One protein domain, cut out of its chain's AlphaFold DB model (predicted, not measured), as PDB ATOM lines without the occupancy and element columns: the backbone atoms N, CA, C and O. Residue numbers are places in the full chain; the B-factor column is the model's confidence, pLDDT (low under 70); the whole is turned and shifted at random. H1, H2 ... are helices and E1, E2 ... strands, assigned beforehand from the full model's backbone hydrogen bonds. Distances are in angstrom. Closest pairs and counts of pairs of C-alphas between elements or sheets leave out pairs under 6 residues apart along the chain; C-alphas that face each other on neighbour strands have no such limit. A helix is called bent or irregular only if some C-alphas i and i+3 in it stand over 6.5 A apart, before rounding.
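AT A GLANCE: This is residues 12 to 161 of the 175 residues of an uncharacterized protein of Streptomyces sp. Ag109_O5-10 (UniProt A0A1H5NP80). A twisted sheet of five strands makes the middle of this domain, with helices over both of its faces: H1, H3 and H4 cover one face, neighbours side by side, and H5 crosses the other. The short H2 packs at the beginnings of H3 and H4, and E5 is laid as a fifth strand along E3. The printed part has 150 residues with five named helices and five named strands, in the order H1 E1 H2 H3 E2 H4 E3 E4 H5 E5. The sheet is mixed, in the order E4 E1 E2 E3 E5, and the class is mixed, helices and strands. The whole is compact and rounded, with a radius of gyration of the C-alphas of 14.8 A and spans of 41 by 34 by 32 A.

HOW THE PARTS SIT: In the sheet, E1, residues 23 to 30, and E2, residues 63 to 69, are parallel neighbours at 4 degrees, with N 28 and O 65 2.9 A apart, within hydrogen-bond range. E3, residues 106 to 110, is parallel to E2 at 26 degrees, with N 108 and O 66 at 2.7 A. Edge strand E4, residues 124 to 129, is antiparallel to E1 at 173 degrees, with N 27 and O 126 at 2.8 A. Edge strand E5, residues 152 to 155, is antiparallel to E3 at 135 degrees, with N 109 and O 153 at 2.8 A. H3, residues 38 to 61, is on the sheet at a height of 10.1 A and runs along the strands, at 25 degrees to E1 on the local plane. It is irregular, with C-alphas 57 and 60 9.6 A apart, and has a kink of 52 degrees near residue 55. H1, residues 12 to 19, is on the same face at a height of 8.6 A, over E4 and slantwise to the strands. H1 touches H3 residues 47 to 54 alone, at a shallow tilt of 20 degrees, the same way; their closest C-alphas are those of Leu 18 and Ala 54, 6.1 A apart. H4, residues 77 to 97, also on this face, touches H3 at a shallow tilt of 20 degrees, the same way, with the C-alphas of Asp 48 and Met 90 closest at 7.4 A. H5, residues 136 to 147, is on the opposite face at a height of 8.6 A and runs across the strands, at 77 degrees to E4 on the local plane; H1 and H4 on one face and H5 on the other make three layers, helices on both faces of a sheet. H2, residues 33 to 36, is not on the sheet; it only just touches H4, with 3 pairs of C-alphas within 8 A, the closest those of Leu 36 and Ala 79 at 5.7 A. It also only just touches H3, only at the corner, with 3 such pairs, the closest those of Trp 35 and Arg 44 at 7.6 A. Two strand-helix-strand units, parallel neighbour strands with helices between them in the chain, have right-handed crossovers: E1, H2 H3, E2 and E2, H4, E3. Every O i to N i+4 pair is within hydrogen-bond range in H4 and H5; the figures are 2 of 4 in H1 and 16 of 20 in H3, and H2 is too short for such a pair.

IN THESE COORDINATES: H1 begins at C-alpha 12, (67.523, 259.805, 212.861), and is 11.7 A long. E1 and E2 each measure 20.0 A, E4 15.7 A, E3 12.6 A and E5 9.4 A. H3 is 33.9 A long, H4 29.9 A, H5 16.0 A and H2 5.7 A. H4 begins at C-alpha 77, (61.906, 271.988, 187.498), and E5 ends at C-alpha 155, (81.223, 263.698, 193.518).

THE WHOLE: The two C-alphas farthest apart, those of Ala 77 and Asn 130, are 43.6 A apart. The printed part has no cut. The one long link is residues 111 to 123, from E3 to E4. The mean pLDDT of the printed part is 90.2; residue 74, residues 100 to 101 and residues 157 to 161 are under 70.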
ATOM      1  N   ARG A  12      66.914 259.082 211.735       95.25
ATOM      2  CA  ARG A  12      67.523 259.805 212.861       95.25
ATOM      3  C   ARG A  12      68.241 258.875 213.825       95.25
ATOM      4  O   ARG A  12      69.356 259.189 214.230       95.25
ATOM      5  N   GLU A  13      67.635 257.740 214.166       93.44
ATOM      6  CA  GLU A  13      68.261 256.732 215.025       93.44
ATOM      7  C   GLU A  13      69.578 256.231 214.419       93.44
ATOM      8  O   GLU A  13      70.618 256.248 215.077       93.44
ATOM      9  N   ARG A  14      69.560 255.844 213.138       92.62
ATOM     10  CA  ARG A  14      70.743 255.308 212.452       92.62
ATOM     11  C   ARG A  14      71.858 256.337 212.308       92.62
ATOM     12  O   ARG A  14      73.022 256.012 212.515       92.62
ATOM     13  N   ILE A  15      71.524 257.585 211.994       95.50
ATOM     14  CA  ILE A  15      72.518 258.658 211.870       95.50
ATOM     15  C   ILE A  15      73.093 259.061 213.231       95.50
ATOM     16  O   ILE A  15      74.281 259.373 213.311       95.50
ATOM     17  N   ALA A  16      72.306 258.992 214.310       95.69
ATOM     18  CA  ALA A  16      72.805 259.236 215.664       95.69
ATOM     19  C   ALA A  16      73.906 258.239 216.074       95.69
ATOM     20  O   ALA A  16      74.790 258.595 216.853       95.69
ATOM     21  N   ALA A  17      73.935 257.031 215.498       94.75
ATOM     22  CA  ALA A  17      75.011 256.066 215.740       94.75
ATOM     23  C   ALA A  17      76.404 256.598 215.345       94.75
ATOM     24  O   ALA A  17      77.405 256.194 215.936       94.75
ATOM     25  N   LEU A  18      76.493 257.565 214.419       96.06
ATOM     26  CA  LEU A  18      77.755 258.222 214.053       96.06
ATOM     27  C   LEU A  18      78.391 259.014 215.211       96.06
ATOM     28  O   LEU A  18      79.562 259.395 215.126       96.06
ATOM     29  N   GLU A  19      77.658 259.266 216.300       94.88
ATOM     30  CA  GLU A  19      78.214 259.875 217.509       94.88
ATOM     31  C   GLU A  19      79.083 258.902 218.322       94.88
ATOM     32  O   GLU A  19      79.987 259.353 219.031       94.88
ATOM     33  N   SER A  20      78.892 257.590 218.166       94.81
ATOM     34  CA  SER A  20      79.703 256.563 218.829       94.81
ATOM     35  C   SER A  20      81.091 256.449 218.204       94.81
ATOM     36  O   SER A  20      81.210 256.266 216.994       94.81
ATOM     37  N   ASP A  21      82.146 256.477 219.023       94.19
ATOM     38  CA  ASP A  21      83.530 256.271 218.571       94.19
ATOM     39  C   ASP A  21      83.829 254.810 218.179       94.19
ATOM     40  O   ASP A  21      84.843 254.551 217.537       94.19
ATOM     41  N   ALA A  22      82.940 253.866 218.512       94.88
ATOM     42  CA  ALA A  22      83.047 252.461 218.108       94.88
ATOM     43  C   ALA A  22      82.669 252.220 216.632       94.88
ATOM     44  O   ALA A  22      83.052 251.206 216.041       94.88
ATOM     45  N   VAL A  23      81.962 253.175 216.015       96.88
ATOM     46  CA  VAL A  23      81.643 253.136 214.586       96.88
ATOM     47  C   VAL A  23      82.875 253.521 213.772       96.88
ATOM     48  O   VAL A  23      83.386 254.632 213.900       96.88
ATOM     49  N   THR A  24      83.328 252.631 212.893       97.12
ATOM     50  CA  THR A  24      84.532 252.853 212.062       97.12
ATOM     51  C   THR A  24      84.213 253.076 210.586       97.12
ATOM     52  O   THR A  24      84.998 253.701 209.865       97.12
ATOM     53  N   ALA A  25      83.037 252.639 210.134       97.56
ATOM     54  CA  ALA A  25      82.547 252.907 208.791       97.56
ATOM     55  C   ALA A  25      81.033 253.144 208.770       97.56
ATOM     56  O   ALA A  25      80.307 252.670 209.644       97.56
ATOM     57  N   ALA A  26      80.557 253.871 207.764       97.81
ATOM     58  CA  ALA A  26      79.140 254.053 207.494       97.81
ATOM     59  C   ALA A  26      78.873 254.094 205.991       97.81
ATOM     60  O   ALA A  26      79.646 254.691 205.240       97.81
ATOM     61  N   VAL A  27      77.756 253.499 205.579       98.06
ATOM     62  CA  VAL A  27      77.244 253.570 204.213       98.06
ATOM     63  C   VAL A  27      75.841 254.159 204.237       98.06
ATOM     64  O   VAL A  27      74.954 253.657 204.925       98.06
ATOM     65  N   ILE A  28      75.650 255.244 203.494       98.00
ATOM     66  CA  ILE A  28      74.395 255.998 203.422       98.00
ATOM     67  C   ILE A  28      73.902 255.958 201.980       98.00
ATOM     68  O   ILE A  28      74.641 256.339 201.083       98.00
ATOM     69  N   VAL A  29      72.661 255.550 201.738       97.44
ATOM     70  CA  VAL A  29      72.048 255.525 200.399       97.44
ATOM     71  C   VAL A  29      70.808 256.406 200.405       97.44
ATOM     72  O   VAL A  29      69.893 256.172 201.192       97.44
ATOM     73  N   GLN A  30      70.798 257.429 199.554       95.56
ATOM     74  CA  GLN A  30      69.687 258.369 199.386       95.56
ATOM     75  C   GLN A  30      69.432 258.597 197.893       95.56
ATOM     76  O   GLN A  30      69.781 259.636 197.327       95.56
ATOM     77  N   CYS A  31      68.873 257.578 197.251       93.75
ATOM     78  CA  CYS A  31      68.617 257.526 195.821       93.75
ATOM     79  C   CYS A  31      67.130 257.658 195.464       93.75
ATOM     80  O   CYS A  31      66.819 257.819 194.285       93.75
ATOM     81  N   ASP A  32      66.206 257.598 196.426       91.31
ATOM     82  CA  ASP A  32      64.787 257.827 196.150       91.31
ATOM     83  C   ASP A  32      64.503 259.312 195.840       91.31
ATOM     84  O   ASP A  32      65.044 260.234 196.459       91.31
ATOM     85  N   LEU A  33      63.608 259.572 194.885       88.38
ATOM     86  CA  LEU A  33      63.213 260.929 194.498       88.38
ATOM     87  C   LEU A  33      62.440 261.657 195.606       88.38
ATOM     88  O   LEU A  33      62.422 262.892 195.638       88.38
ATOM     89  N   ALA A  34      61.851 260.924 196.556       90.00
ATOM     90  CA  ALA A  34      61.192 261.482 197.730       90.00
ATOM     91  C   ALA A  34      62.107 262.444 198.505       90.00
ATOM     92  O   ALA A  34      61.614 263.458 199.006       90.00
ATOM     93  N   TRP A  35      63.430 262.216 198.526       92.25
ATOM     94  CA  TRP A  35      64.415 263.100 199.172       92.25
ATOM     95  C   TRP A  35      64.420 264.535 198.646       92.25
ATOM     96  O   TRP A  35      64.844 265.448 199.357       92.25
ATOM     97  N   LEU A  36      63.927 264.762 197.429       90.38
ATOM     98  CA  LEU A  36      63.874 266.087 196.809       90.38
ATOM     99  C   LEU A  36      62.650 266.895 197.249       90.38
ATOM    100  O   LEU A  36      62.567 268.093 196.968       90.38
ATOM    101  N   ARG A  37      61.699 266.273 197.959       89.62
ATOM    102  CA  ARG A  37      60.514 266.967 198.467       89.62
ATOM    103  C   ARG A  37      60.929 268.058 199.461       89.62
ATOM    104  O   ARG A  37      61.721 267.790 200.367       89.62
ATOM    105  N   PRO A  38      60.329 269.262 199.393       87.00
ATOM    106  CA  PRO A  38      60.644 270.350 200.323       87.00
ATOM    107  C   PRO A  38      60.515 269.961 201.803       87.00
ATOM    108  O   PRO A  38      61.321 270.392 202.624       87.00
ATOM    109  N   GLY A  39      59.549 269.096 202.139       89.25
ATOM    110  CA  GLY A  39      59.331 268.607 203.505       89.25
ATOM    111  C   GLY A  39      60.502 267.811 204.095       89.25
ATOM    112  O   GLY A  39      60.632 267.759 205.314       89.25
ATOM    113  N   LEU A  40      61.387 267.247 203.263       91.88
ATOM    114  CA  LEU A  40      62.559 266.487 203.710       91.88
ATOM    115  C   LEU A  40      63.852 267.321 203.753       91.88
ATOM    116  O   LEU A  40      64.907 266.802 204.110       91.88
ATOM    117  N   LEU A  41      63.804 268.625 203.448       90.69
ATOM    118  CA  LEU A  41      64.981 269.501 203.543       90.69
ATOM    119  C   LEU A  41      65.601 269.499 204.951       90.69
ATOM    120  O   LEU A  41      66.822 269.474 205.077       90.69
ATOM    121  N   GLY A  42      64.769 269.497 205.999       92.75
ATOM    122  CA  GLY A  42      65.237 269.472 207.387       92.75
ATOM    123  C   GLY A  42      66.096 268.243 207.686       92.75
ATOM    124  O   GLY A  42      67.241 268.387 208.102       92.75
ATOM    125  N   ILE A  43      65.586 267.046 207.381       94.56
ATOM    126  CA  ILE A  43      66.315 265.795 207.620       94.56
ATOM    127  C   ILE A  43      67.547 265.653 206.712       94.56
ATOM    128  O   ILE A  43      68.575 265.170 207.178       94.56
ATOM    129  N   ARG A  44      67.516 266.143 205.459       94.00
ATOM    130  CA  ARG A  44      68.723 266.196 204.606       94.00
ATOM    131  C   ARG A  44      69.840 267.003 205.268       94.00
ATOM    132  O   ARG A  44      70.962 266.518 205.367       94.00
ATOM    133  N   ASN A  45      69.512 268.187 205.789       94.25
ATOM    134  CA  ASN A  45      70.480 269.024 206.494       94.25
ATOM    135  C   ASN A  45      70.978 268.363 207.793       94.25
ATOM    136  O   ASN A  45      72.162 268.466 208.101       94.25
ATOM    137  N   GLU A  46      70.102 267.691 208.550       95.38
ATOM    138  CA  GLU A  46      70.489 266.941 209.760       95.38
ATOM    139  C   GLU A  46      71.501 265.829 209.430       95.38
ATOM    140  O   GLU A  46      72.519 265.704 210.112       95.38
ATOM    141  N   ILE A  47      71.264 265.068 208.354       96.00
ATOM    142  CA  ILE A  47      72.175 264.020 207.868       96.00
ATOM    143  C   ILE A  47      73.526 264.625 207.478       96.00
ATOM    144  O   ILE A  47      74.564 264.162 207.952       96.00
ATOM    145  N   ASP A  48      73.519 265.679 206.656       94.75
ATOM    146  CA  ASP A  48      74.737 266.353 206.195       94.75
ATOM    147  C   ASP A  48      75.571 266.856 207.384       94.75
ATOM    148  O   ASP A  48      76.783 266.638 207.450       94.75
ATOM    149  N   GLN A  49      74.920 267.472 208.375       94.44
ATOM    150  CA  GLN A  49      75.575 267.946 209.592       94.44
ATOM    151  C   GLN A  49      76.157 266.804 210.425       94.44
ATOM    152  O   GLN A  49      77.293 266.917 210.888       94.44
ATOM    153  N   ALA A  50      75.414 265.715 210.623       96.06
ATOM    154  CA  ALA A  50      75.879 264.575 211.404       96.06
ATOM    155  C   ALA A  50      77.096 263.900 210.757       96.06
ATOM    156  O   ALA A  50      78.095 263.656 211.438       96.06
ATOM    157  N   VAL A  51      77.049 263.678 209.440       95.31
ATOM    158  CA  VAL A  51      78.165 263.120 208.665       95.31
ATOM    159  C   VAL A  51      79.393 264.017 208.775       95.31
ATOM    160  O   VAL A  51      80.466 263.547 209.157       95.31
ATOM    161  N   MET A  52      79.243 265.320 208.522       93.88
ATOM    162  CA  MET A  52      80.371 266.250 208.579       93.88
ATOM    163  C   MET A  52      80.940 266.391 209.993       93.88
ATOM    164  O   MET A  52      82.157 266.354 210.165       93.88
ATOM    165  N   LYS A  53      80.094 266.492 211.025       94.25
ATOM    166  CA  LYS A  53      80.522 266.534 212.434       94.25
ATOM    167  C   LYS A  53      81.317 265.279 212.801       94.25
ATOM    168  O   LYS A  53      82.380 265.384 213.416       94.25
ATOM    169  N   ALA A  54      80.828 264.102 212.410       94.44
ATOM    170  CA  ALA A  54      81.497 262.836 212.674       94.44
ATOM    171  C   ALA A  54      82.849 262.739 211.950       94.44
ATOM    172  O   ALA A  54      83.836 262.340 212.574       94.44
ATOM    173  N   GLN A  55      82.903 263.152 210.679       92.31
ATOM    174  CA  GLN A  55      84.123 263.151 209.874       92.31
ATOM    175  C   GLN A  55      85.166 264.138 210.417       92.31
ATOM    176  O   GLN A  55      86.328 263.778 210.567       92.31
ATOM    177  N   LEU A  56      84.764 265.359 210.781       92.00
ATOM    178  CA  LEU A  56      85.667 266.373 211.340       92.00
ATOM    179  C   LEU A  56      86.247 265.963 212.694       92.00
ATOM    180  O   LEU A  56      87.410 266.241 212.973       92.00
ATOM    181  N   ARG A  57      85.444 265.295 213.532       93.06
ATOM    182  CA  ARG A  57      85.883 264.805 214.844       93.06
ATOM    183  C   ARG A  57      86.879 263.652 214.723       93.06
ATOM    184  O   ARG A  57      87.842 263.608 215.482       93.06
ATOM    185  N   ARG A  58      86.625 262.704 213.817       92.56
ATOM    186  CA  ARG A  58      87.326 261.406 213.774       92.56
ATOM    187  C   ARG A  58      88.367 261.289 212.661       92.56
ATOM    188  O   ARG A  58      89.251 260.434 212.736       92.56
ATOM    189  N   GLY A  59      88.302 262.147 211.646       89.88
ATOM    190  CA  GLY A  59      89.221 262.142 210.513       89.88
ATOM    191  C   GLY A  59      89.338 260.755 209.881       89.88
ATOM    192  O   GLY A  59      88.339 260.103 209.603       89.88
ATOM    193  N   GLY A  60      90.571 260.280 209.695       89.06
ATOM    194  CA  GLY A  60      90.854 259.007 209.020       89.06
ATOM    195  C   GLY A  60      90.454 257.741 209.775       89.06
ATOM    196  O   GLY A  60      90.577 256.661 209.212       89.06
ATOM    197  N   SER A  61      89.982 257.854 211.021       92.44
ATOM    198  CA  SER A  61      89.448 256.707 211.772       92.44
ATOM    199  C   SER A  61      87.991 256.374 211.425       92.44
ATOM    200  O   SER A  61      87.499 255.326 211.834       92.44
ATOM    201  N   LEU A  62      87.317 257.235 210.652       95.50
ATOM    202  CA  LEU A  62      85.974 257.008 210.132       95.50
ATOM    203  C   LEU A  62      85.987 257.067 208.603       95.50
ATOM    204  O   LEU A  62      86.433 258.054 208.014       95.50
ATOM    205  N   THR A  63      85.419 256.041 207.974       95.88
ATOM    206  CA  THR A  63      85.077 256.072 206.546       95.88
ATOM    207  C   THR A  63      83.572 256.255 206.384       95.88
ATOM    208  O   THR A  63      82.795 255.491 206.946       95.88
ATOM    209  N   VAL A  64      83.145 257.258 205.618       96.62
ATOM    210  CA  VAL A  64      81.734 257.432 205.250       96.62
ATOM    211  C   VAL A  64      81.621 257.384 203.738       96.62
ATOM    212  O   VAL A  64      82.181 258.244 203.058       96.62
ATOM    213  N   ASP A  65      80.880 256.406 203.233       97.50
ATOM    214  CA  ASP A  65      80.497 256.312 201.831       97.50
ATOM    215  C   ASP A  65      79.014 256.671 201.697       97.50
ATOM    216  O   ASP A  65      78.143 256.092 202.344       97.50
ATOM    217  N   ARG A  66      78.708 257.657 200.861       97.00
ATOM    218  CA  ARG A  66      77.344 258.097 200.573       97.00
ATOM    219  C   ARG A  66      77.031 257.836 199.114       97.00
ATOM    220  O   ARG A  66      77.807 258.228 198.257       97.00
ATOM    221  N   VAL A  67      75.892 257.230 198.827       96.94
ATOM    222  CA  VAL A  67      75.394 256.979 197.477       96.94
ATOM    223  C   VAL A  67      74.170 257.854 197.236       96.94
ATOM    224  O   VAL A  67      73.220 257.837 198.020       96.94
ATOM    225  N   VAL A  68      74.203 258.627 196.158       95.38
ATOM    226  CA  VAL A  68      73.104 259.480 195.682       95.38
ATOM    227  C   VAL A  68      72.928 259.272 194.183       95.38
ATOM    228  O   VAL A  68      73.830 258.752 193.529       95.38
ATOM    229  N   LEU A  69      71.801 259.679 193.601       93.31
ATOM    230  CA  LEU A  69      71.641 259.611 192.146       93.31
ATOM    231  C   LEU A  69      72.638 260.526 191.421       93.31
ATOM    232  O   LEU A  69      72.902 261.647 191.853       93.31
ATOM    233  N   HIS A  70      73.158 260.056 190.287       90.44
ATOM    234  CA  HIS A  70      73.984 260.855 189.380       90.44
ATOM    235  C   HIS A  70      73.173 261.912 188.635       90.44
ATOM    236  O   HIS A  70      73.593 263.065 188.534       90.44
ATOM    237  N   SER A  71      71.995 261.530 188.156       85.12
ATOM    238  CA  SER A  71      71.074 262.385 187.419       85.12
ATOM    239  C   SER A  71      69.634 262.076 187.815       85.12
ATOM    240  O   SER A  71      69.334 261.000 188.338       85.12
ATOM    241  N   LEU A  72      68.734 263.030 187.574       82.56
ATOM    242  CA  LEU A  72      67.306 262.816 187.775       82.56
ATOM    243  C   LEU A  72      66.678 262.176 186.532       82.56
ATOM    244  O   LEU A  72      66.787 262.750 185.444       82.56
ATOM    245  N   PRO A  73      65.972 261.042 186.665       71.94
ATOM    246  CA  PRO A  73      65.121 260.540 185.595       71.94
ATOM    247  C   PRO A  73      63.917 261.482 185.439       71.94
ATOM    248  O   PRO A  73      63.051 261.483 186.293       71.94
ATOM    249  N   VAL A  74      63.907 262.314 184.387       66.31
ATOM    250  CA  VAL A  74      62.842 263.265 183.969       66.31
ATOM    251  C   VAL A  74      61.895 263.716 185.094       66.31
ATOM    252  O   VAL A  74      60.866 263.099 185.348       66.31
ATOM    253  N   GLU A  75      62.200 264.863 185.699       74.25
ATOM    254  CA  GLU A  75      61.472 265.388 186.855       74.25
ATOM    255  C   GLU A  75      61.050 266.858 186.693       74.25
ATOM    256  O   GLU A  75      61.458 267.564 185.768       74.25
ATOM    257  N   SER A  76      60.216 267.344 187.617       83.00
ATOM    258  CA  SER A  76      59.800 268.755 187.645       83.00
ATOM    259  C   SER A  76      60.984 269.722 187.829       83.00
ATOM    260  O   SER A  76      61.953 269.422 188.525       83.00
ATOM    261  N   ALA A  77      60.874 270.956 187.317       85.50
ATOM    262  CA  ALA A  77      61.906 271.988 187.498       85.50
ATOM    263  C   ALA A  77      62.230 272.292 188.980       85.50
ATOM    264  O   ALA A  77      63.328 272.739 189.302       85.50
ATOM    265  N   ALA A  78      61.281 272.067 189.895       85.25
ATOM    266  CA  ALA A  78      61.516 272.220 191.328       85.25
ATOM    267  C   ALA A  78      62.410 271.100 191.890       85.25
ATOM    268  O   ALA A  78      63.312 271.393 192.672       85.25
ATOM    269  N   ALA A  79      62.185 269.854 191.468       85.44
ATOM    270  CA  ALA A  79      63.011 268.711 191.851       85.44
ATOM    271  C   ALA A  79      64.430 268.824 191.276       85.44
ATOM    272  O   ALA A  79      65.388 268.585 192.004       85.44
ATOM    273  N   VAL A  80      64.565 269.291 190.025       87.00
ATOM    274  CA  VAL A  80      65.866 269.594 189.399       87.00
ATOM    275  C   VAL A  80      66.675 270.567 190.253       87.00
ATOM    276  O   VAL A  80      67.778 270.232 190.674       87.00
ATOM    277  N   ARG A  81      66.099 271.716 190.627       88.56
ATOM    278  CA  ARG A  81      66.792 272.684 191.494       88.56
ATOM    279  C   ARG A  81      67.168 272.098 192.856       88.56
ATOM    280  O   ARG A  81      68.278 272.310 193.325       88.56
ATOM    281  N   ALA A  82      66.254 271.362 193.492       89.62
ATOM    282  CA  ALA A  82      66.497 270.762 194.805       89.62
ATOM    283  C   ALA A  82      67.594 269.683 194.780       89.62
ATOM    284  O   ALA A  82      68.204 269.410 195.817       89.62
ATOM    285  N   PHE A  83      67.803 269.050 193.627       90.69
ATOM    286  CA  PHE A  83      68.850 268.067 193.390       90.69
ATOM    287  C   PHE A  83      70.203 268.732 193.137       90.69
ATOM    288  O   PHE A  83      71.171 268.395 193.817       90.69
ATOM    289  N   GLU A  84      70.258 269.710 192.231       89.12
ATOM    290  CA  GLU A  84      71.466 270.493 191.938       89.12
ATOM    291  C   GLU A  84      71.992 271.193 193.197       89.12
ATOM    292  O   GLU A  84      73.166 271.069 193.542       89.12
ATOM    293  N   GLU A  85      71.105 271.856 193.943       89.81
ATOM    294  CA  GLU A  85      71.448 272.518 195.201       89.81
ATOM    295  C   GLU A  85      72.017 271.536 196.230       89.81
ATOM    296  O   GLU A  85      72.966 271.854 196.948       89.81
ATOM    297  N   TRP A  86      71.445 270.336 196.321       91.56
ATOM    298  CA  TRP A  86      71.903 269.339 197.279       91.56
ATOM    299  C   TRP A  86      73.281 268.786 196.910       91.56
ATOM    300  O   TRP A  86      74.150 268.719 197.783       91.56
ATOM    301  N   GLN A  87      73.520 268.470 195.633       90.62
ATOM    302  CA  GLN A  87      74.847 268.062 195.167       90.62
ATOM    303  C   GLN A  87      75.893 269.154 195.407       90.62
ATOM    304  O   GLN A  87      76.940 268.870 195.989       90.62
ATOM    305  N   LEU A  88      75.576 270.406 195.065       88.75
ATOM    306  CA  LEU A  88      76.461 271.546 195.303       88.75
ATOM    307  C   LEU A  88      76.823 271.680 196.788       88.75
ATOM    308  O   LEU A  88      77.993 271.830 197.130       88.75
ATOM    309  N   ARG A  89      75.839 271.587 197.693       89.25
ATOM    310  CA  ARG A  89      76.078 271.677 199.144       89.25
ATOM    311  C   ARG A  89      76.976 270.559 199.665       89.25
ATOM    312  O   ARG A  89      77.849 270.839 200.484       89.25
ATOM    313  N   MET A  90      76.782 269.322 199.203       90.31
ATOM    314  CA  MET A  90      77.637 268.193 199.593       90.31
ATOM    315  C   MET A  90      79.085 268.416 199.143       90.31
ATOM    316  O   MET A  90      80.000 268.284 199.958       90.31
ATOM    317  N   SER A  91      79.292 268.825 197.886       87.62
ATOM    318  CA  SER A  91      80.623 269.151 197.364       87.62
ATOM    319  C   SER A  91      81.266 270.318 198.115       87.62
ATOM    320  O   SER A  91      82.431 270.229 198.504       87.62
ATOM    321  N   ALA A  92      80.506 271.383 198.384       87.94
ATOM    322  CA  ALA A  92      80.987 272.563 199.096       87.94
ATOM    323  C   ALA A  92      81.404 272.226 200.528       87.94
ATOM    324  O   ALA A  92      82.473 272.641 200.974       87.94
ATOM    325  N   ALA A  93      80.585 271.456 201.246       87.50
ATOM    326  CA  ALA A  93      80.878 271.044 202.612       87.50
ATOM    327  C   ALA A  93      82.153 270.195 202.676       87.50
ATOM    328  O   ALA A  93      83.015 270.460 203.517       87.50
ATOM    329  N   ALA A  94      82.304 269.225 201.770       85.69
ATOM    330  CA  ALA A  94      83.511 268.413 201.686       85.69
ATOM    331  C   ALA A  94      84.748 269.275 201.380       85.69
ATOM    332  O   ALA A  94      85.750 269.175 202.085       85.69
ATOM    333  N   LEU A  95      84.668 270.168 200.388       85.56
ATOM    334  CA  LEU A  95      85.787 271.021 199.983       85.56
ATOM    335  C   LEU A  95      86.214 272.004 201.086       85.56
ATOM    336  O   LEU A  95      87.399 272.126 201.382       85.56
ATOM    337  N   LEU A  96      85.256 272.707 201.696       84.81
ATOM    338  CA  LEU A  96      85.532 273.783 202.652       84.81
ATOM    339  C   LEU A  96      85.947 273.260 204.031       84.81
ATOM    340  O   LEU A  96      86.762 273.884 204.707       84.81
ATOM    341  N   LEU A  97      85.370 272.141 204.478       84.06
ATOM    342  CA  LEU A  97      85.568 271.645 205.843       84.06
ATOM    343  C   LEU A  97      86.650 270.558 205.926       84.06
ATOM    344  O   LEU A  97      87.295 270.418 206.969       84.06
ATOM    345  N   CYS A  98      86.891 269.824 204.838       82.12
ATOM    346  CA  CYS A  98      87.907 268.771 204.755       82.12
ATOM    347  C   CYS A  98      89.083 269.153 203.836       82.12
ATOM    348  O   CYS A  98      89.693 268.282 203.221       82.12
ATOM    349  N   ALA A  99      89.430 270.443 203.766       74.12
ATOM    350  CA  ALA A  99      90.622 270.913 203.062       74.12
ATOM    351  C   ALA A  99      91.928 270.300 203.628       74.12
ATOM    352  O   ALA A  99      91.981 269.853 204.778       74.12
ATOM    353  N   ASP A 100      92.984 270.310 202.809       67.06
ATOM    354  CA  ASP A 100      94.366 269.957 203.169       67.06
ATOM    355  C   ASP A 100      94.567 268.545 203.746       67.06
ATOM    356  O   ASP A 100      94.925 268.355 204.910       67.06
ATOM    357  N   GLY A 101      94.361 267.520 202.912       67.94
ATOM    358  CA  GLY A 101      94.698 266.128 203.247       67.94
ATOM    359  C   GLY A 101      93.834 265.508 204.350       67.94
ATOM    360  O   GLY A 101      94.101 264.386 204.787       67.94
ATOM    361  N   ARG A 102      92.790 266.214 204.800       79.25
ATOM    362  CA  ARG A 102      91.806 265.685 205.740       79.25
ATOM    363  C   ARG A 102      90.868 264.714 205.020       79.25
ATOM    364  O   ARG A 102      90.340 265.048 203.962       79.25
ATOM    365  N   PRO A 103      90.605 263.531 205.592       84.25
ATOM    366  CA  PRO A 103      89.629 262.604 205.031       84.25
ATOM    367  C   PRO A 103      88.234 263.236 204.993       84.25
ATOM    368  O   PRO A 103      87.730 263.673 206.029       84.25
ATOM    369  N   ALA A 104      87.633 263.281 203.804       87.62
ATOM    370  CA  ALA A 104      86.273 263.748 203.556       87.62
ATOM    371  C   ALA A 104      85.308 262.560 203.384       87.62
ATOM    372  O   ALA A 104      85.760 261.472 203.005       87.62
ATOM    373  N   PRO A 105      83.993 262.748 203.602       91.06
ATOM    374  CA  PRO A 105      83.005 261.748 203.218       91.06
ATOM    375  C   PRO A 105      83.069 261.526 201.706       91.06
ATOM    376  O   PRO A 105      83.113 262.481 200.926       91.06
ATOM    377  N   ARG A 106      83.071 260.266 201.280       94.25
ATOM    378  CA  ARG A 106      83.091 259.902 199.864       94.25
ATOM    379  C   ARG A 106      81.662 259.882 199.362       94.25
ATOM    380  O   ARG A 106      80.853 259.109 199.860       94.25
ATOM    381  N   THR A 107      81.346 260.728 198.391       95.00
ATOM    382  CA  THR A 107      80.021 260.723 197.766       95.00
ATOM    383  C   THR A 107      80.120 260.099 196.379       95.00
ATOM    384  O   THR A 107      80.901 260.542 195.540       95.00
ATOM    385  N   HIS A 108      79.327 259.059 196.155       95.81
ATOM    386  CA  HIS A 108      79.248 258.249 194.949       95.81
ATOM    387  C   HIS A 108      77.913 258.521 194.264       95.81
ATOM    388  O   HIS A 108      76.841 258.316 194.829       95.81
ATOM    389  N   ARG A 109      77.974 258.998 193.029       94.88
ATOM    390  CA  ARG A 109      76.819 259.272 192.183       94.88
ATOM    391  C   ARG A 109      76.474 258.030 191.378       94.88
ATOM    392  O   ARG A 109      77.184 257.704 190.430       94.88
ATOM    393  N   LEU A 110      75.404 257.347 191.762       95.06
ATOM    394  CA  LEU A 110      74.870 256.164 191.098       95.06
ATOM    395  C   LEU A 110      74.331 256.511 189.709       95.06
ATOM    396  O   LEU A 110      73.418 257.327 189.576       95.06
ATOM    397  N   ILE A 111      74.871 255.852 188.689       91.62
ATOM    398  CA  ILE A 111      74.395 255.958 187.312       91.62
ATOM    399  C   ILE A 111      73.254 254.959 187.128       91.62
ATOM    400  O   ILE A 111      73.444 253.754 187.279       91.62
ATOM    401  N   LEU A 112      72.069 255.462 186.785       89.31
ATOM    402  CA  LEU A 112      70.956 254.615 186.369       89.31
ATOM    403  C   LEU A 112      71.124 254.221 184.897       89.31
ATOM    404  O   LEU A 112      71.496 255.047 184.058       89.31
ATOM    405  N   GLY A 113      70.833 252.961 184.583       83.44
ATOM    406  CA  GLY A 113      70.698 252.498 183.204       83.44
ATOM    407  C   GLY A 113      69.555 253.221 182.486       83.44
ATOM    408  O   GLY A 113      68.603 253.675 183.116       83.44
ATOM    409  N   GLY A 114      69.623 253.321 181.155       79.88
ATOM    410  CA  GLY A 114      68.602 254.029 180.367       79.88
ATOM    411  C   GLY A 114      67.190 253.427 180.463       79.88
ATOM    412  O   GLY A 114      66.217 254.100 180.141       79.88
ATOM    413  N   ASP A 115      67.077 252.176 180.906       82.06
ATOM    414  CA  ASP A 115      65.833 251.449 181.168       82.06
ATOM    415  C   ASP A 115      65.403 251.474 182.648       82.06
ATOM    416  O   ASP A 115      64.335 250.963 182.988       82.06
ATOM    417  N   GLN A 116      66.202 252.075 183.534       83.12
ATOM    418  CA  GLN A 116      65.943 252.121 184.969       83.12
ATOM    419  C   GLN A 116      65.267 253.434 185.370       83.12
ATOM    420  O   GLN A 116      65.792 254.523 185.159       83.12
ATOM    421  N   SER A 117      64.109 253.325 186.021       79.06
ATOM    422  CA  SER A 117      63.390 254.467 186.605       79.06
ATOM    423  C   SER A 117      63.713 254.704 188.084       79.06
ATOM    424  O   SER A 117      63.260 255.689 188.657       79.06
ATOM    425  N   SER A 118      64.443 253.788 188.724       84.50
ATOM    426  CA  SER A 118      64.793 253.845 190.146       84.50
ATOM    427  C   SER A 118      66.096 253.096 190.419       84.50
ATOM    428  O   SER A 118      66.485 252.209 189.658       84.50
ATOM    429  N   ALA A 119      66.748 253.420 191.536       87.38
ATOM    430  CA  ALA A 119      67.941 252.712 191.976       87.38
ATOM    431  C   ALA A 119      67.638 251.234 192.314       87.38
ATOM    432  O   ALA A 119      66.584 250.939 192.881       87.38
ATOM    433  N   PRO A 120      68.564 250.299 192.031       87.62
ATOM    434  CA  PRO A 120      68.421 248.881 192.373       87.62
ATOM    435  C   PRO A 120      68.734 248.581 193.851       87.62
ATOM    436  O   PRO A 120      68.897 247.423 194.228       87.62
ATOM    437  N   ILE A 121      68.856 249.615 194.684       89.44
ATOM    438  CA  ILE A 121      69.225 249.529 196.092       89.44
ATOM    439  C   ILE A 121      68.270 250.391 196.923       89.44
ATOM    440  O   ILE A 121      67.988 251.522 196.521       89.44
ATOM    441  N   PRO A 122      67.745 249.884 198.055       91.50
ATOM    442  CA  PRO A 122      66.899 250.684 198.924       91.50
ATOM    443  C   PRO A 122      67.707 251.744 199.670       91.50
ATOM    444  O   PRO A 122      68.843 251.514 200.088       91.50
ATOM    445  N   ASP A 123      67.057 252.868 199.933       94.50
ATOM    446  CA  ASP A 123      67.606 253.915 200.781       94.50
ATOM    447  C   ASP A 123      67.815 253.424 202.213       94.50
ATOM    448  O   ASP A 123      66.989 252.693 202.779       94.50
ATOM    449  N   MET A 124      68.956 253.786 202.798       95.75
ATOM    450  CA  MET A 124      69.394 253.235 204.077       95.75
ATOM    451  C   MET A 124      70.546 254.006 204.714       95.75
ATOM    452  O   MET A 124      71.235 254.788 204.061       95.75
ATOM    453  N   VAL A 125      70.795 253.686 205.981       97.25
ATOM    454  CA  VAL A 125      72.017 254.027 206.708       97.25
ATOM    455  C   VAL A 125      72.447 252.782 207.452       97.25
ATOM    456  O   VAL A 125      71.752 252.345 208.368       97.25
ATOM    457  N   GLU A 126      73.597 252.241 207.077       97.31
ATOM    458  CA  GLU A 126      74.204 251.114 207.770       97.31
ATOM    459  C   GLU A 126      75.556 251.543 208.328       97.31
ATOM    460  O   GLU A 126      76.345 252.194 207.643       97.31
ATOM    461  N   VAL A 127      75.818 251.201 209.589       97.44
ATOM    462  CA  VAL A 127      77.080 251.517 210.269       97.44
ATOM    463  C   VAL A 127      77.799 250.240 210.678       97.44
ATOM    464  O   VAL A 127      77.154 249.246 211.023       97.44
ATOM    465  N   LEU A 128      79.129 250.284 210.623       97.56
ATOM    466  CA  LEU A 128      80.036 249.243 211.090       97.56
ATOM    467  C   LEU A 128      80.454 249.573 212.522       97.56
ATOM    468  O   LEU A 128      81.360 250.390 212.733       97.56
ATOM    469  N   ASP A 129      79.778 248.961 213.488       95.50
ATOM    470  CA  ASP A 129      80.000 249.160 214.920       95.50
ATOM    471  C   ASP A 129      80.729 247.946 215.500       95.50
ATOM    472  O   ASP A 129      80.271 246.814 215.362       95.50
ATOM    473  N   ASN A 130      81.901 248.162 216.106       93.12
ATOM    474  CA  ASN A 130      82.748 247.098 216.667       93.12
ATOM    475  C   ASN A 130      83.048 245.926 215.707       93.12
ATOM    476  O   ASN A 130      83.293 244.803 216.142       93.12
ATOM    477  N   GLY A 131      83.088 246.203 214.402       93.12
ATOM    478  CA  GLY A 131      83.395 245.213 213.368       93.12
ATOM    479  C   GLY A 131      82.179 244.506 212.770       93.12
ATOM    480  O   GLY A 131      82.368 243.753 211.818       93.12
ATOM    481  N   ASP A 132      80.964 244.801 213.240       96.12
ATOM    482  CA  ASP A 132      79.725 244.230 212.714       96.12
ATOM    483  C   ASP A 132      78.854 245.304 212.051       96.12
ATOM    484  O   ASP A 132      78.613 246.384 212.600       96.12
ATOM    485  N   TRP A 133      78.378 245.021 210.836       97.12
ATOM    486  CA  TRP A 133      77.414 245.894 210.171       97.12
ATOM    487  C   TRP A 133      76.043 245.759 210.823       97.12
ATOM    488  O   TRP A 133      75.567 244.652 211.078       97.12
ATOM    489  N   THR A 134      75.382 246.901 211.003       95.19
ATOM    490  CA  THR A 134      74.004 246.978 211.513       95.19
ATOM    491  C   THR A 134      73.049 246.078 210.715       95.19
ATOM    492  O   THR A 134      72.274 245.327 211.305       95.19
ATOM    493  N   ASP A 135      73.169 246.088 209.386       95.81
ATOM    494  CA  ASP A 135      72.621 245.077 208.484       95.81
ATOM    495  C   ASP A 135      73.670 244.721 207.418       95.81
ATOM    496  O   ASP A 135      74.001 245.513 206.531       95.81
ATOM    497  N   HIS A 136      74.207 243.503 207.513       96.00
ATOM    498  CA  HIS A 136      75.271 243.011 206.638       96.00
ATOM    499  C   HIS A 136      74.840 242.889 205.176       96.00
ATOM    500  O   HIS A 136      75.633 243.162 204.274       96.00
ATOM    501  N   GLN A 137      73.600 242.467 204.927       96.00
ATOM    502  CA  GLN A 137      73.112 242.260 203.569       96.00
ATOM    503  C   GLN A 137      72.931 243.607 202.874       96.00
ATOM    504  O   GLN A 137      73.364 243.791 201.737       96.00
ATOM    505  N   ARG A 138      72.321 244.561 203.578       95.56
ATOM    506  CA  ARG A 138      72.110 245.918 203.080       95.56
ATOM    507  C   ARG A 138      73.431 246.632 202.829       95.56
ATOM    508  O   ARG A 138      73.656 247.087 201.711       95.56
ATOM    509  N   ALA A 139      74.336 246.649 203.810       96.81
ATOM    510  CA  ALA A 139      75.664 247.238 203.641       96.81
ATOM    511  C   ALA A 139      76.422 246.606 202.460       96.81
ATOM    512  O   ALA A 139      76.976 247.330 201.633       96.81
ATOM    513  N   GLY A 140      76.376 245.274 202.333       96.75
ATOM    514  CA  GLY A 140      76.989 244.540 201.226       96.75
ATOM    515  C   GLY A 140      76.493 244.993 199.853       96.75
ATOM    516  O   GLY A 140      77.310 245.272 198.983       96.75
ATOM    517  N   LEU A 141      75.178 245.166 199.672       95.94
ATOM    518  CA  LEU A 141      74.606 245.641 198.404       95.94
ATOM    519  C   LEU A 141      75.137 247.022 197.993       95.94
ATOM    520  O   LEU A 141      75.451 247.238 196.823       95.94
ATOM    521  N   ALA A 142      75.253 247.965 198.933       96.69
ATOM    522  CA  ALA A 142      75.784 249.293 198.617       96.69
ATOM    523  C   ALA A 142      77.281 249.263 198.319       96.69
ATOM    524  O   ALA A 142      77.730 249.915 197.377       96.69
ATOM    525  N   LEU A 143      78.049 248.506 199.104       96.56
ATOM    526  CA  LEU A 143      79.486 248.366 198.895       96.56
ATOM    527  C   LEU A 143      79.792 247.682 197.557       96.56
ATOM    528  O   LEU A 143      80.714 248.112 196.868       96.56
ATOM    529  N   ASP A 144      79.007 246.686 197.146       96.69
ATOM    530  CA  ASP A 144      79.137 246.063 195.823       96.69
ATOM    531  C   ASP A 144      78.900 247.078 194.697       96.69
ATOM    532  O   ASP A 144      79.676 247.130 193.741       96.69
ATOM    533  N   ILE A 145      77.882 247.939 194.818       95.12
ATOM    534  CA  ILE A 145      77.631 249.023 193.852       95.12
ATOM    535  C   ILE A 145      78.806 250.005 193.799       95.12
ATOM    536  O   ILE A 145      79.261 250.348 192.710       95.12
ATOM    537  N   ILE A 146      79.318 250.442 194.953       95.31
ATOM    538  CA  ILE A 146      80.449 251.379 195.042       95.31
ATOM    539  C   ILE A 146      81.698 250.805 194.358       95.31
ATOM    540  O   ILE A 146      82.406 251.527 193.657       95.31
ATOM    541  N   HIS A 147      81.962 249.508 194.529       94.50
ATOM    542  CA  HIS A 147      83.133 248.845 193.951       94.50
ATOM    543  C   HIS A 147      82.927 248.355 192.508       94.50
ATOM    544  O   HIS A 147      83.890 247.936 191.859       94.50
ATOM    545  N   THR A 148      81.705 248.421 191.978       95.00
ATOM    546  CA  THR A 148      81.420 248.042 190.593       95.00
ATOM    547  C   THR A 148      81.880 249.140 189.637       95.00
ATOM    548  O   THR A 148      81.395 250.273 189.654       95.00
ATOM    549  N   VAL A 149      82.808 248.787 188.746       91.69
ATOM    550  CA  VAL A 149      83.347 249.707 187.736       91.69
ATOM    551  C   VAL A 149      82.225 250.246 186.851       91.69
ATOM    552  O   VAL A 149      81.478 249.483 186.244       91.69
ATOM    553  N   GLY A 150      82.133 251.573 186.758       90.19
ATOM    554  CA  GLY A 150      81.148 252.262 185.923       90.19
ATOM    555  C   GLY A 150      79.739 252.350 186.516       90.19
ATOM    556  O   GLY A 150      78.892 252.994 185.907       90.19
ATOM    557  N   ALA A 151      79.478 251.765 187.692       92.88
ATOM    558  CA  ALA A 151      78.184 251.907 188.366       92.88
ATOM    559  C   ALA A 151      78.022 253.278 189.039       92.88
ATOM    560  O   ALA A 151      76.910 253.794 189.153       92.88
ATOM    561  N   THR A 152      79.126 253.883 189.481       94.69
ATOM    562  CA  THR A 152      79.117 255.190 190.139       94.69
ATOM    563  C   THR A 152      80.189 256.123 189.581       94.69
ATOM    564  O   THR A 152      81.175 255.689 188.980       94.69
ATOM    565  N   THR A 153      79.998 257.424 189.791       92.50
ATOM    566  CA  THR A 153      81.029 258.453 189.596       92.50
ATOM    567  C   THR A 153      81.254 259.200 190.906       92.50
ATOM    568  O   THR A 153      80.287 259.476 191.614       92.50
ATOM    569  N   PRO A 154      82.491 259.559 191.274       90.62
ATOM    570  CA  PRO A 154      82.704 260.337 192.485       90.62
ATOM    571  C   PRO A 154      82.104 261.737 192.318       90.62
ATOM    572  O   PRO A 154      82.180 262.322 191.236       90.62
ATOM    573  N   LEU A 155      81.508 262.272 193.379       86.69
ATOM    574  CA  LEU A 155      81.223 263.698 193.518       86.69
ATOM    575  C   LEU A 155      82.422 264.354 194.209       86.69
ATOM    576  O   LEU A 155      82.846 263.926 195.285       86.69
ATOM    577  N   THR A 156      82.992 265.365 193.571       80.00
ATOM    578  CA  THR A 156      84.271 265.975 193.943       80.00
ATOM    579  C   THR A 156      84.170 267.497 193.987       80.00
ATOM    580  O   THR A 156      83.180 268.091 193.566       80.00
ATOM    581  N   GLY A 157      85.234 268.155 194.457       69.69
ATOM    582  CA  GLY A 157      85.343 269.613 194.389       69.69
ATOM    583  C   GLY A 157      85.342 270.173 192.960       69.69
ATOM    584  O   GLY A 157      85.007 271.335 192.796       69.69
ATOM    585  N   TYR A 158      85.656 269.372 191.932       65.62
ATOM    586  CA  TYR A 158      85.560 269.797 190.526       65.62
ATOM    587  C   TYR A 158      84.119 269.921 190.034       65.62
ATOM    588  O   TYR A 158      83.863 270.614 189.057       65.62
ATOM    589  N   ASP A 159      83.178 269.259 190.709       69.12
ATOM    590  CA  ASP A 159      81.751 269.408 190.431       69.12
ATOM    591  C   ASP A 159      81.190 270.716 191.016       69.12
ATOM    592  O   ASP A 159      80.015 271.028 190.830       69.12
ATOM    593  N   MET A 160      82.016 271.479 191.742       61.12
ATOM    594  CA  MET A 160      81.694 272.844 192.121       61.12
ATOM    595  C   MET A 160      82.062 273.769 190.973       61.12
ATOM    596  O   MET A 160      83.238 274.019 190.713       61.12
ATOM    597  N   ASP A 161      81.045 274.354 190.362       56.81
ATOM    598  CA  ASP A 161      81.214 275.622 189.678       56.81
ATOM    599  C   ASP A 161      81.383 276.709 190.757       56.81
ATOM    600  O   ASP A 161      80.412 277.295 191.240       56.81
TER     601      ASP A 161